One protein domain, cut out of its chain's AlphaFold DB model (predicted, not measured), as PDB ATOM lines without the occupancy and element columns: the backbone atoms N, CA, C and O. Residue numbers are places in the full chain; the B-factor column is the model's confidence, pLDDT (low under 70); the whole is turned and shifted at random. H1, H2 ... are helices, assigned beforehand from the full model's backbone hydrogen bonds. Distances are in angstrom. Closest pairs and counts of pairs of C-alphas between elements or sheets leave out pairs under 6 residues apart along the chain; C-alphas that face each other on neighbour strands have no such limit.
ATOM      1  N   ALA A 570     -31.188 -30.266  -8.528       90.50
ATOM      2  CA  ALA A 570     -30.032 -29.645  -7.865       90.50
ATOM      3  C   ALA A 570     -30.132 -28.112  -7.735       90.50
ATOM      4  O   ALA A 570     -29.324 -27.500  -7.030       90.50
ATOM      5  N   ARG A 571     -31.089 -27.471  -8.414       86.50
ATOM      6  CA  ARG A 571     -31.391 -26.047  -8.238       86.50
ATOM      7  C   ARG A 571     -32.566 -25.900  -7.284       86.50
ATOM      8  O   ARG A 571     -33.682 -26.284  -7.616       86.50
ATOM      9  N   LEU A 572     -32.364 -25.190  -6.173       75.19
ATOM     10  CA  LEU A 572     -33.494 -24.439  -5.633       75.19
ATOM     11  C   LEU A 572     -33.982 -23.497  -6.736       75.19
ATOM     12  O   LEU A 572     -33.208 -22.674  -7.231       75.19
ATOM     13  N   SER A 573     -35.258 -23.626  -7.104       66.12
ATOM     14  CA  SER A 573     -35.927 -22.666  -7.987       66.12
ATOM     15  C   SER A 573     -35.810 -21.233  -7.434       66.12
ATOM     16  O   SER A 573     -35.534 -21.075  -6.238       66.12
ATOM     17  N   PRO A 574     -36.031 -20.196  -8.268       67.12
ATOM     18  CA  PRO A 574     -35.836 -18.794  -7.895       67.12
ATOM     19  C   PRO A 574     -36.475 -18.391  -6.549       67.12
ATOM     20  O   PRO A 574     -37.475 -19.001  -6.138       67.12
ATOM     21  N   PRO A 575     -35.922 -17.364  -5.865       72.44
ATOM     22  CA  PRO A 575     -36.567 -16.760  -4.699       72.44
ATOM     23  C   PRO A 575     -37.967 -16.262  -5.072       72.44
ATOM     24  O   PRO A 575     -38.244 -15.998  -6.244       72.44
ATOM     25  N   CYS A 576     -38.858 -16.150  -4.087       76.38
ATOM     26  CA  CYS A 576     -40.258 -15.863  -4.373       76.38
ATOM     27  C   CYS A 576     -40.382 -14.474  -5.033       76.38
ATOM     28  O   CYS A 576     -39.948 -13.490  -4.432       76.38
ATOM     29  N   PRO A 577     -40.953 -14.347  -6.248       68.62
ATOM     30  CA  PRO A 577     -40.950 -13.075  -6.977       68.62
ATOM     31  C   PRO A 577     -41.761 -11.982  -6.261       68.62
ATOM     32  O   PRO A 577     -41.550 -10.797  -6.498       68.62
ATOM     33  N   VAL A 578     -42.664 -12.381  -5.358       68.06
ATOM     34  CA  VAL A 578     -43.562 -11.505  -4.602       68.06
ATOM     35  C   VAL A 578     -43.372 -11.751  -3.097       68.06
ATOM     36  O   VAL A 578     -44.210 -12.330  -2.415       68.06
ATOM     37  N   HIS A 579     -42.240 -11.294  -2.555       64.06
ATOM     38  CA  HIS A 579     -41.928 -11.323  -1.113       64.06
ATOM     39  C   HIS A 579     -42.728 -10.289  -0.273       64.06
ATOM     40  O   HIS A 579     -42.305  -9.913   0.817       64.06
ATOM     41  N   THR A 580     -43.881  -9.804  -0.752       61.88
ATOM     42  CA  THR A 580     -44.734  -8.848  -0.014       61.88
ATOM     43  C   THR A 580     -45.592  -9.510   1.068       61.88
ATOM     44  O   THR A 580     -46.037  -8.827   1.989       61.88
ATOM     45  N   GLY A 581     -45.800 -10.830   0.999       61.38
ATOM     46  CA  GLY A 581     -46.385 -11.620   2.083       61.38
ATOM     47  C   GLY A 581     -45.339 -11.990   3.140       61.38
ATOM     48  O   GLY A 581     -44.333 -12.623   2.819       61.38
ATOM     49  N   LEU A 582     -45.601 -11.646   4.406       70.00
ATOM     50  CA  LEU A 582     -44.696 -11.855   5.554       70.00
ATOM     51  C   LEU A 582     -44.460 -13.331   5.943       70.00
ATOM     52  O   LEU A 582     -43.673 -13.606   6.845       70.00
ATOM     53  N   GLU A 583     -45.147 -14.272   5.297       84.62
ATOM     54  CA  GLU A 583     -45.280 -15.660   5.761       84.62
ATOM     55  C   GLU A 583     -44.358 -16.654   5.035       84.62
ATOM     56  O   GLU A 583     -44.157 -17.769   5.510       84.62
ATOM     57  N   CYS A 584     -43.762 -16.265   3.902       89.75
ATOM     58  CA  CYS A 584     -42.903 -17.157   3.125       89.75
ATOM     59  C   CYS A 584     -41.548 -17.395   3.837       89.75
ATOM     60  O   CYS A 584     -40.872 -16.420   4.183       89.75
ATOM     61  N   PRO A 585     -41.102 -18.652   4.037       91.00
ATOM     62  CA  PRO A 585     -39.871 -18.968   4.755       91.00
ATOM     63  C   PRO A 585     -38.625 -18.356   4.111       91.00
ATOM     64  O   PRO A 585     -38.542 -18.181   2.894       91.00
ATOM     65  N   SER A 586     -37.615 -18.087   4.946       91.00
ATOM     66  CA  SER A 586     -36.303 -17.597   4.508       91.00
ATOM     67  C   SER A 586     -35.655 -18.515   3.463       91.00
ATOM     68  O   SER A 586     -35.876 -19.725   3.472       91.00
ATOM     69  N   ILE A 587     -34.787 -17.973   2.601       89.50
ATOM     70  CA  ILE A 587     -34.101 -18.755   1.551       89.50
ATOM     71  C   ILE A 587     -33.249 -19.900   2.147       89.50
ATOM     72  O   ILE A 587     -33.076 -20.941   1.513       89.50
ATOM     73  N   SER A 588     -32.752 -19.757   3.383       91.69
ATOM     74  CA  SER A 588     -32.101 -20.843   4.131       91.69
ATOM     75  C   SER A 588     -33.086 -21.938   4.551       91.69
ATOM     76  O   SER A 588     -32.822 -23.107   4.297       91.69
ATOM     77  N   SER A 589     -34.247 -21.582   5.105       92.69
ATOM     78  CA  SER A 589     -35.286 -22.557   5.480       92.69
ATOM     79  C   SER A 589     -35.905 -23.254   4.260       92.69
ATOM     80  O   SER A 589     -36.154 -24.454   4.295       92.69
ATOM     81  N   GLN A 590     -36.082 -22.536   3.143       92.38
ATOM     82  CA  GLN A 590     -36.478 -23.128   1.859       92.38
ATOM     83  C   GLN A 590     -35.451 -24.157   1.364       92.38
ATOM     84  O   GLN A 590     -35.831 -25.175   0.791       92.38
ATOM     85  N   ARG A 591     -34.151 -23.906   1.584       92.81
ATOM     86  CA  ARG A 591     -33.068 -24.833   1.221       92.81
ATOM     87  C   ARG A 591     -33.082 -26.087   2.079       92.81
ATOM     88  O   ARG A 591     -32.999 -27.172   1.525       92.81
ATOM     89  N   GLU A 592     -33.234 -25.937   3.386       94.25
ATOM     90  CA  GLU A 592     -33.333 -27.052   4.333       94.25
ATOM     91  C   GLU A 592     -34.558 -27.940   4.043       94.25
ATOM     92  O   GLU A 592     -34.447 -29.165   3.987       94.25
ATOM     93  N   ALA A 593     -35.714 -27.330   3.753       94.88
ATOM     94  CA  ALA A 593     -36.911 -28.047   3.311       94.88
ATOM     95  C   ALA A 593     -36.697 -28.776   1.969       94.88
ATOM     96  O   ALA A 593     -37.096 -29.929   1.829       94.88
ATOM     97  N   TRP A 594     -36.036 -28.138   0.994       95.38
ATOM     98  CA  TRP A 594     -35.704 -28.754  -0.297       95.38
ATOM     99  C   TRP A 594     -34.736 -29.934  -0.157       95.38
ATOM    100  O   TRP A 594     -34.963 -30.991  -0.739       95.38
ATOM    101  N   GLU A 595     -33.673 -29.774   0.630       95.44
ATOM    102  CA  GLU A 595     -32.662 -30.807   0.867       95.44
ATOM    103  C   GLU A 595     -33.309 -32.059   1.476       95.44
ATOM    104  O   GLU A 595     -33.206 -33.150   0.907       95.44
ATOM    105  N   ARG A 596     -34.132 -31.880   2.515       96.38
ATOM    106  CA  ARG A 596     -34.874 -32.981   3.135       96.38
ATOM    107  C   ARG A 596     -35.931 -33.609   2.216       96.38
ATOM    108  O   ARG A 596     -36.002 -34.834   2.119       96.38
ATOM    109  N   LEU A 597     -36.770 -32.809   1.552       96.88
ATOM    110  CA  LEU A 597     -37.900 -33.327   0.765       96.88
ATOM    111  C   LEU A 597     -37.523 -33.850  -0.626       96.88
ATOM    112  O   LEU A 597     -38.263 -34.672  -1.167       96.88
ATOM    113  N   VAL A 598     -36.391 -33.434  -1.199       96.25
ATOM    114  CA  VAL A 598     -35.959 -33.857  -2.545       96.25
ATOM    115  C   VAL A 598     -34.751 -34.794  -2.502       96.25
ATOM    116  O   VAL A 598     -34.700 -35.742  -3.287       96.25
ATOM    117  N   HIS A 599     -33.789 -34.577  -1.598       95.94
ATOM    118  CA  HIS A 599     -32.568 -35.385  -1.537       95.94
ATOM    119  C   HIS A 599     -32.639 -36.480  -0.462       95.94
ATOM    120  O   HIS A 599     -32.478 -37.652  -0.813       95.94
ATOM    121  N   ASP A 600     -32.937 -36.149   0.800       97.00
ATOM    122  CA  ASP A 600     -32.966 -37.145   1.890       97.00
ATOM    123  C   ASP A 600     -34.161 -38.105   1.795       97.00
ATOM    124  O   ASP A 600     -34.034 -39.292   2.101       97.00
ATOM    125  N   SER A 601     -35.301 -37.630   1.282       97.25
ATOM    126  CA  SER A 601     -36.462 -38.454   0.904       97.25
ATOM    127  C   SER A 601     -36.147 -39.515  -0.162       97.25
ATOM    128  O   SER A 601     -36.930 -40.438  -0.384       97.25
ATOM    129  N   GLY A 602     -35.024 -39.363  -0.870       96.81
ATOM    130  CA  GLY A 602     -34.630 -40.200  -1.992       96.81
ATOM    131  C   GLY A 602     -35.286 -39.845  -3.328       96.81
ATOM    132  O   GLY A 602     -34.899 -40.454  -4.324       96.81
ATOM    133  N   VAL A 603     -36.200 -38.864  -3.407       97.06
ATOM    134  CA  VAL A 603     -36.892 -38.460  -4.657       97.06
ATOM    135  C   VAL A 603     -35.896 -38.215  -5.799       97.06
ATOM    136  O   VAL A 603     -36.021 -38.817  -6.866       97.06
ATOM    137  N   PHE A 604     -34.834 -37.440  -5.553       96.12
ATOM    138  CA  PHE A 604     -33.753 -37.191  -6.514       96.12
ATOM    139  C   PHE A 604     -33.123 -38.477  -7.076       96.12
ATOM    140  O   PHE A 604     -32.850 -38.564  -8.275       96.12
ATOM    141  N   LYS A 605     -32.898 -39.475  -6.214       95.38
ATOM    142  CA  LYS A 605     -32.227 -40.738  -6.551       95.38
ATOM    143  C   LYS A 605     -33.168 -41.719  -7.251       95.38
ATOM    144  O   LYS A 605     -32.754 -42.366  -8.210       95.38
ATOM    145  N   THR A 606     -34.411 -41.826  -6.783       95.38
ATOM    146  CA  THR A 606     -35.450 -42.698  -7.351       95.38
ATOM    147  C   THR A 606     -35.752 -42.315  -8.796       95.38
ATOM    148  O   THR A 606     -35.782 -43.180  -9.670       95.38
ATOM    149  N   PHE A 607     -35.882 -41.015  -9.062       96.75
ATOM    150  CA  PHE A 607     -36.235 -40.475 -10.374       96.75
ATOM    151  C   PHE A 607     -35.022 -40.031 -11.214       96.75
ATOM    152  O   PHE A 607     -35.178 -39.331 -12.209       96.75
ATOM    153  N   LEU A 608     -33.802 -40.477 -10.875       95.31
ATOM    154  CA  LEU A 608     -32.563 -40.056 -11.551       95.31
ATOM    155  C   LEU A 608     -32.570 -40.279 -13.076       95.31
ATOM    156  O   LEU A 608     -31.992 -39.485 -13.815       95.31
ATOM    157  N   PHE A 609     -33.222 -41.350 -13.537       95.44
ATOM    158  CA  PHE A 609     -33.396 -41.682 -14.960       95.44
ATOM    159  C   PHE A 609     -34.811 -41.378 -15.481       95.44
ATOM    160  O   PHE A 609     -35.145 -41.765 -16.594       95.44
ATOM    161  N   ASP A 610     -35.648 -40.719 -14.681       97.00
ATOM    162  CA  ASP A 610     -37.080 -40.544 -14.916       97.00
ATOM    163  C   ASP A 610     -37.525 -39.118 -14.519       97.00
ATOM    164  O   ASP A 610     -38.171 -38.918 -13.488       97.00
ATOM    165  N   PRO A 611     -37.173 -38.090 -15.319       97.06
ATOM    166  CA  PRO A 611     -37.578 -36.715 -15.040       97.06
ATOM    167  C   PRO A 611     -39.093 -36.524 -15.055       97.06
ATOM    168  O   PRO A 611     -39.579 -35.617 -14.395       97.06
ATOM    169  N   ILE A 612     -39.852 -37.311 -15.822       98.06
ATOM    170  CA  ILE A 612     -41.281 -37.048 -16.027       98.06
ATOM    171  C   ILE A 612     -42.083 -37.459 -14.791       98.06
ATOM    172  O   ILE A 612     -42.903 -36.670 -14.317       98.06
ATOM    173  N   CYS A 613     -41.805 -38.630 -14.213       98.12
ATOM    174  CA  CYS A 613     -42.382 -38.993 -12.922       98.12
ATOM    175  C   CYS A 613     -41.699 -38.252 -11.759       98.12
ATOM    176  O   CYS A 613     -42.372 -37.940 -10.781       98.12
ATOM    177  N   GLY A 614     -40.419 -37.876 -11.880       97.56
ATOM    178  CA  GLY A 614     -39.734 -37.026 -10.898       97.56
ATOM    179  C   GLY A 614     -40.333 -35.624 -10.770       97.56
ATOM    180  O   GLY A 614     -40.568 -35.151  -9.660       97.56
ATOM    181  N   LEU A 615     -40.642 -34.966 -11.891       97.88
ATOM    182  CA  LEU A 615     -41.323 -33.668 -11.912       97.88
ATOM    183  C   LEU A 615     -42.736 -33.772 -11.337       97.88
ATOM    184  O   LEU A 615     -43.146 -32.881 -10.598       97.88
ATOM    185  N   GLN A 616     -43.456 -34.866 -11.606       98.25
ATOM    186  CA  GLN A 616     -44.750 -35.098 -10.967       98.25
ATOM    187  C   GLN A 616     -44.604 -35.299  -9.450       98.25
ATOM    188  O   GLN A 616     -45.326 -34.663  -8.692       98.25
ATOM    189  N   ALA A 617     -43.603 -36.053  -8.988       98.06
ATOM    190  CA  ALA A 617     -43.323 -36.193  -7.560       98.06
ATOM    191  C   ALA A 617     -42.987 -34.848  -6.878       98.06
ATOM    192  O   ALA A 617     -43.348 -34.654  -5.721       98.06
ATOM    193  N   LEU A 618     -42.357 -33.890  -7.576       97.06
ATOM    194  CA  LEU A 618     -42.179 -32.521  -7.061       97.06
ATOM    195  C   LEU A 618     -43.504 -31.741  -6.977       97.06
ATOM    196  O   LEU A 618     -43.691 -30.967  -6.038       97.06
ATOM    197  N   VAL A 619     -44.426 -31.947  -7.923       97.62
ATOM    198  CA  VAL A 619     -45.779 -31.358  -7.896       97.62
ATOM    199  C   VAL A 619     -46.602 -31.916  -6.729       97.62
ATOM    200  O   VAL A 619     -47.266 -31.141  -6.039       97.62
ATOM    201  N   ASP A 620     -46.516 -33.225  -6.488       97.88
ATOM    202  CA  ASP A 620     -47.299 -33.956  -5.482       97.88
ATOM    203  C   ASP A 620     -46.817 -33.726  -4.033       97.88
ATOM    204  O   ASP A 620     -47.538 -34.025  -3.079       97.88
ATOM    205  N   ILE A 621     -45.614 -33.169  -3.839       97.62
ATOM    206  CA  ILE A 621     -45.129 -32.754  -2.517       97.62
ATOM    207  C   ILE A 621     -46.008 -31.625  -1.951       97.62
ATOM    208  O   ILE A 621     -46.339 -30.639  -2.621       97.62
ATOM    209  N   LYS A 622     -46.336 -31.751  -0.662       97.56
ATOM    210  CA  LYS A 622     -47.060 -30.756   0.135       97.56
ATOM    211  C   LYS A 622     -46.125 -29.670   0.686       97.56
ATOM    212  O   LYS A 622     -45.857 -29.605   1.885       97.56
ATOM    213  N   TRP A 623     -45.605 -28.819  -0.189       95.62
ATOM    214  CA  TRP A 623     -44.739 -27.687   0.180       95.62
ATOM    215  C   TRP A 623     -45.374 -26.745   1.225       95.62
ATOM    216  O   TRP A 623     -44.674 -26.080   1.985       95.62
ATOM    217  N   GLU A 624     -46.700 -26.730   1.304       94.94
ATOM    218  CA  GLU A 624     -47.504 -26.005   2.285       94.94
ATOM    219  C   GLU A 624     -47.206 -26.435   3.737       94.94
ATOM    220  O   GLU A 624     -47.148 -25.589   4.630       94.94
ATOM    221  N   GLU A 625     -46.936 -27.726   3.986       96.69
ATOM    222  CA  GLU A 625     -46.567 -28.240   5.320       96.69
ATOM    223  C   GLU A 625     -45.189 -27.703   5.774       96.69
ATOM    224  O   GLU A 625     -44.930 -27.550   6.967       96.69
ATOM    225  N   GLU A 626     -44.346 -27.295   4.821       95.44
ATOM    226  CA  GLU A 626     -43.055 -26.624   5.031       95.44
ATOM    227  C   GLU A 626     -43.169 -25.086   5.094       95.44
ATOM    228  O   GLU A 626     -42.172 -24.369   4.969       95.44
ATOM    229  N   ARG A 627     -44.389 -24.563   5.289       94.75
ATOM    230  CA  ARG A 627     -44.734 -23.128   5.367       94.75
ATOM    231  C   ARG A 627     -44.537 -22.336   4.071       94.75
ATOM    232  O   ARG A 627     -44.573 -21.110   4.106       94.75
ATOM    233  N   TRP A 628     -44.329 -22.982   2.923       92.69
ATOM    234  CA  TRP A 628     -44.241 -22.258   1.650       92.69
ATOM    235  C   TRP A 628     -45.579 -21.571   1.368       92.69
ATOM    236  O   TRP A 628     -46.623 -22.218   1.419       92.69
ATOM    237  N   CYS A 629     -45.560 -20.269   1.067       92.44
ATOM    238  CA  CYS A 629     -46.799 -19.557   0.768       92.44
ATOM    239  C   CYS A 629     -47.421 -20.068  -0.542       92.44
ATOM    240  O   CYS A 629     -46.706 -20.370  -1.503       92.44
ATOM    241  N   GLU A 630     -48.753 -20.140  -0.566       92.12
ATOM    242  CA  GLU A 630     -49.562 -20.772  -1.618       92.12
ATOM    243  C   GLU A 630     -49.144 -20.352  -3.036       92.12
ATOM    244  O   GLU A 630     -48.897 -21.203  -3.885       92.12
ATOM    245  N   GLU A 631     -48.947 -19.053  -3.269       89.31
ATOM    246  CA  GLU A 631     -48.516 -18.506  -4.562       89.31
ATOM    247  C   GLU A 631     -47.146 -19.048  -5.016       89.31
ATOM    248  O   GLU A 631     -46.960 -19.395  -6.183       89.31
ATOM    249  N   CYS A 632     -46.188 -19.198  -4.094       90.31
ATOM    250  CA  CYS A 632     -44.879 -19.767  -4.417       90.31
ATOM    251  C   CYS A 632     -44.963 -21.271  -4.730       90.31
ATOM    252  O   CYS A 632     -44.165 -21.775  -5.523       90.31
ATOM    253  N   VAL A 633     -45.927 -21.984  -4.138       93.25
ATOM    254  CA  VAL A 633     -46.203 -23.393  -4.452       93.25
ATOM    255  C   VAL A 633     -46.914 -23.517  -5.801       93.25
ATOM    256  O   VAL A 633     -46.479 -24.304  -6.642       93.25
ATOM    257  N   ARG A 634     -47.942 -22.696  -6.057       93.44
ATOM    258  CA  ARG A 634     -48.699 -22.634  -7.318       93.44
ATOM    259  C   ARG A 634     -47.775 -22.408  -8.516       93.44
ATOM    260  O   ARG A 634     -47.738 -23.236  -9.424       93.44
ATOM    261  N   VAL A 635     -46.962 -21.349  -8.475       91.62
ATOM    262  CA  VAL A 635     -46.006 -21.005  -9.543       91.62
ATOM    263  C   VAL A 635     -44.994 -22.131  -9.790       91.62
ATOM    264  O   VAL A 635     -44.623 -22.386 -10.936       91.62
ATOM    265  N   ARG A 636     -44.565 -22.851  -8.742       92.38
ATOM    266  CA  ARG A 636     -43.652 -23.998  -8.879       92.38
ATOM    267  C   ARG A 636     -44.333 -25.229  -9.474       92.38
ATOM    268  O   ARG A 636     -43.768 -25.814 -10.395       92.38
ATOM    269  N   ARG A 637     -45.547 -25.578  -9.029       95.69
ATOM    270  CA  ARG A 637     -46.341 -26.667  -9.627       95.69
ATOM    271  C   ARG A 637     -46.593 -26.405 -11.116       95.69
ATOM    272  O   ARG A 637     -46.346 -27.287 -11.931       95.69
ATOM    273  N   GLU A 638     -46.966 -25.182 -11.491       95.31
ATOM    274  CA  GLU A 638     -47.128 -24.776 -12.896       95.31
ATOM    275  C   GLU A 638     -45.825 -24.865 -13.705       95.31
ATOM    276  O   GLU A 638     -45.838 -25.341 -14.841       95.31
ATOM    277  N   ALA A 639     -44.688 -24.451 -13.133       93.94
ATOM    278  CA  ALA A 639     -43.389 -24.551 -13.794       93.94
ATOM    279  C   ALA A 639     -42.953 -26.010 -14.023       93.94
ATOM    280  O   ALA A 639     -42.491 -26.340 -15.115       93.94
ATOM    281  N   TRP A 640     -43.135 -26.898 -13.040       96.44
ATOM    282  CA  TRP A 640     -42.802 -28.321 -13.183       96.44
ATOM    283  C   TRP A 640     -43.747 -29.054 -14.136       96.44
ATOM    284  O   TRP A 640     -43.276 -29.861 -14.934       96.44
ATOM    285  N   LEU A 641     -45.049 -28.745 -14.122       97.25
ATOM    286  CA  LEU A 641     -46.005 -29.282 -15.098       97.25
ATOM    287  C   LEU A 641     -45.663 -28.836 -16.527       97.25
ATOM    288  O   LEU A 641     -45.692 -29.661 -17.441       97.25
ATOM    289  N   ARG A 642     -45.260 -27.572 -16.722       96.94
ATOM    290  CA  ARG A 642     -44.774 -27.088 -18.022       96.94
ATOM    291  C   ARG A 642     -43.503 -27.821 -18.454       96.94
ATOM    292  O   ARG A 642     -43.478 -28.360 -19.553       96.94
ATOM    293  N   GLN A 643     -42.503 -27.938 -17.579       96.94
ATOM    294  CA  GLN A 643     -41.266 -28.662 -17.891       96.94
ATOM    295  C   GLN A 643     -41.524 -30.151 -18.200       96.94
ATOM    296  O   GLN A 643     -40.870 -30.737 -19.063       96.94
ATOM    297  N   ARG A 644     -42.503 -30.773 -17.525       97.88
ATOM    298  CA  ARG A 644     -42.937 -32.157 -17.774       97.88
ATOM    299  C   ARG A 644     -43.528 -32.306 -19.186       97.88
ATOM    300  O   ARG A 644     -43.234 -33.299 -19.849       97.88
ATOM    301  N   GLN A 645     -44.302 -31.319 -19.646       98.31
ATOM    302  CA  GLN A 645     -44.836 -31.247 -21.013       98.31
ATOM    303  C   GLN A 645     -43.733 -30.990 -22.051       98.31
ATOM    304  O   GLN A 645     -43.620 -31.746 -23.011       98.31
ATOM    305  N   GLU A 646     -42.876 -29.990 -21.829       97.88
ATOM    306  CA  GLU A 646     -41.762 -29.629 -22.723       97.88
ATOM    307  C   GLU A 646     -40.814 -30.817 -22.971       97.88
ATOM    308  O   GLU A 646     -40.419 -31.075 -24.109       97.88
ATOM    309  N   LEU A 647     -40.491 -31.596 -21.929       98.12
ATOM    310  CA  LEU A 647     -39.676 -32.808 -22.061       98.12
ATOM    311  C   LEU A 647     -40.371 -33.918 -22.861       98.12
ATOM    312  O   LEU A 647     -39.700 -34.650 -23.588       98.12
ATOM    313  N   TRP A 648     -41.692 -34.061 -22.740       98.25
ATOM    314  CA  TRP A 648     -42.456 -35.060 -23.490       98.25
ATOM    315  C   TRP A 648     -42.558 -34.698 -24.976       98.25
ATOM    316  O   TRP A 648     -42.292 -35.532 -25.844       98.25
ATOM    317  N   GLU A 649     -42.855 -33.431 -25.271       97.94
ATOM    318  CA  GLU A 649     -42.870 -32.888 -26.632       97.94
ATOM    319  C   GLU A 649     -41.488 -32.972 -27.291       97.94
ATOM    320  O   GLU A 649     -41.394 -33.337 -28.464       97.94
ATOM    321  N   TRP A 650     -40.408 -32.728 -26.539       98.06
ATOM    322  CA  TRP A 650     -39.042 -32.883 -27.040       98.06
ATOM    323  C   TRP A 650     -38.716 -34.333 -27.440       98.06
ATOM    324  O   TRP A 650     -38.158 -34.547 -28.518       98.06
ATOM    325  N   VAL A 651     -39.118 -35.341 -26.648       97.62
ATOM    326  CA  VAL A 651     -38.951 -36.760 -27.034       97.62
ATOM    327  C   VAL A 651     -39.750 -37.091 -28.297       97.62
ATOM    328  O   VAL A 651     -39.254 -37.819 -29.156       97.62
ATOM    329  N   GLY A 652     -40.955 -36.532 -28.449       97.31
ATOM    330  CA  GLY A 652     -41.743 -36.660 -29.678       97.31
ATOM    331  C   GLY A 652     -41.054 -36.039 -30.900       97.31
ATOM    332  O   GLY A 652     -40.969 -36.678 -31.948       97.31
ATOM    333  N   ALA A 653     -40.511 -34.829 -30.764       97.44
ATOM    334  CA  ALA A 653     -39.823 -34.122 -31.845       97.44
ATOM    335  C   ALA A 653     -38.527 -34.828 -32.294       97.44
ATOM    336  O   ALA A 653     -38.270 -34.942 -33.490       97.44
ATOM    337  N   GLU A 654     -37.741 -35.350 -31.348       96.88
ATOM    338  CA  GLU A 654     -36.498 -36.094 -31.607       96.88
ATOM    339  C   GLU A 654     -36.758 -37.497 -32.222       96.88
ATOM    340  O   GLU A 654     -35.852 -38.110 -32.786       96.88
ATOM    341  N   LEU A 655     -37.998 -38.009 -32.163       94.94
ATOM    342  CA  LEU A 655     -38.423 -39.263 -32.812       94.94
ATOM    343  C   LEU A 655     -38.867 -39.111 -34.276       94.94
ATOM    344  O   LEU A 655     -38.876 -40.112 -35.008       94.94
ATOM    345  N   ASP A 656     -39.241 -37.890 -34.668       93.81
ATOM    346  CA  ASP A 656     -39.754 -37.518 -35.993       93.81
ATOM    347  C   ASP A 656     -38.688 -36.906 -36.928       93.81
ATOM    348  O   ASP A 656     -38.990 -36.656 -38.101       93.81
ATOM    349  N   GLY A 657     -37.464 -36.689 -36.424       87.75
ATOM    350  CA  GLY A 657     -36.283 -36.205 -37.162       87.75
ATOM    351  C   GLY A 657     -35.355 -37.304 -37.683       87.75
ATOM    352  O   GLY A 657     -34.816 -37.094 -38.794       87.75
TER     353      GLY A 657
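Overview. This is residues 570 to 657 of the 657 residues of an uncharacterized protein of Hydnomerulius pinastri MD-312 (UniProt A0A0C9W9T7). Look first for one long straight helix, H5, which runs along the longest axis, with the shorter H3 packed alongside its residues 636 to 648; H1 and the one-turn H2 lie beyond H3, away from H5. Residues 649 to 657, of which 649 to 655 belong to H5, stick out from this body. You will find 88 residues with five named helices, H1 to H5 in chain order, and no named strand: the class is all helix. The whole is only just compact, close to loose, with a radius of gyration of the C-alphas of 14.5 A, and spans 50 by 27 by 18 A.

Arrangement. Start at Ala 570 and pass residues 570 to 586, which hold no named element, to reach H1, residues 587 to 600. H2, residues 603 to 606, only just touches H1, only at the corner, with 3 pairs of C-alphas within 8 A; the closest C-alphas are those of Val 598 and Phe 604, 5.6 A apart. H3, residues 611 to 620, touches H2, closest at the C-alphas of Val 603 and Gly 614, 7.0 A. H4, residues 623 to 626, is close to but not clearly touching H1, closest at the C-alphas of Ala 593 and Glu 626, 6.5 A. H5, residues 630 to 655, touches H3 at a shallow tilt of 18 degrees, opposite ways, closest at the C-alphas of Val 619 and Arg 637, 5.0 A. H1 and H5 are apart. In H3 and H5 every O i to N i+4 pair is within hydrogen-bond range, in H1 9 of 10; H2 and H4 are too short for such a pair.

Along the chain. Find C-alpha 587 at (-34.101, -18.755, 1.551); from there H1 runs 18.4 A to C-alpha 600. H2 spans 5.2 A, H3 13.9 A and H4 5.2 A. H5 runs 37.9 A to C-alpha 655 at (-38.423, -39.263, -32.812).

Size, cuts and confidence. The C-alphas of Leu 582 and Gly 657, the two farthest apart, are 49.9 A from each other. The printed part has no cut, and the four links between helices are tight. Confidence is low, under 70, at residues 573 to 574 and 577 to 581.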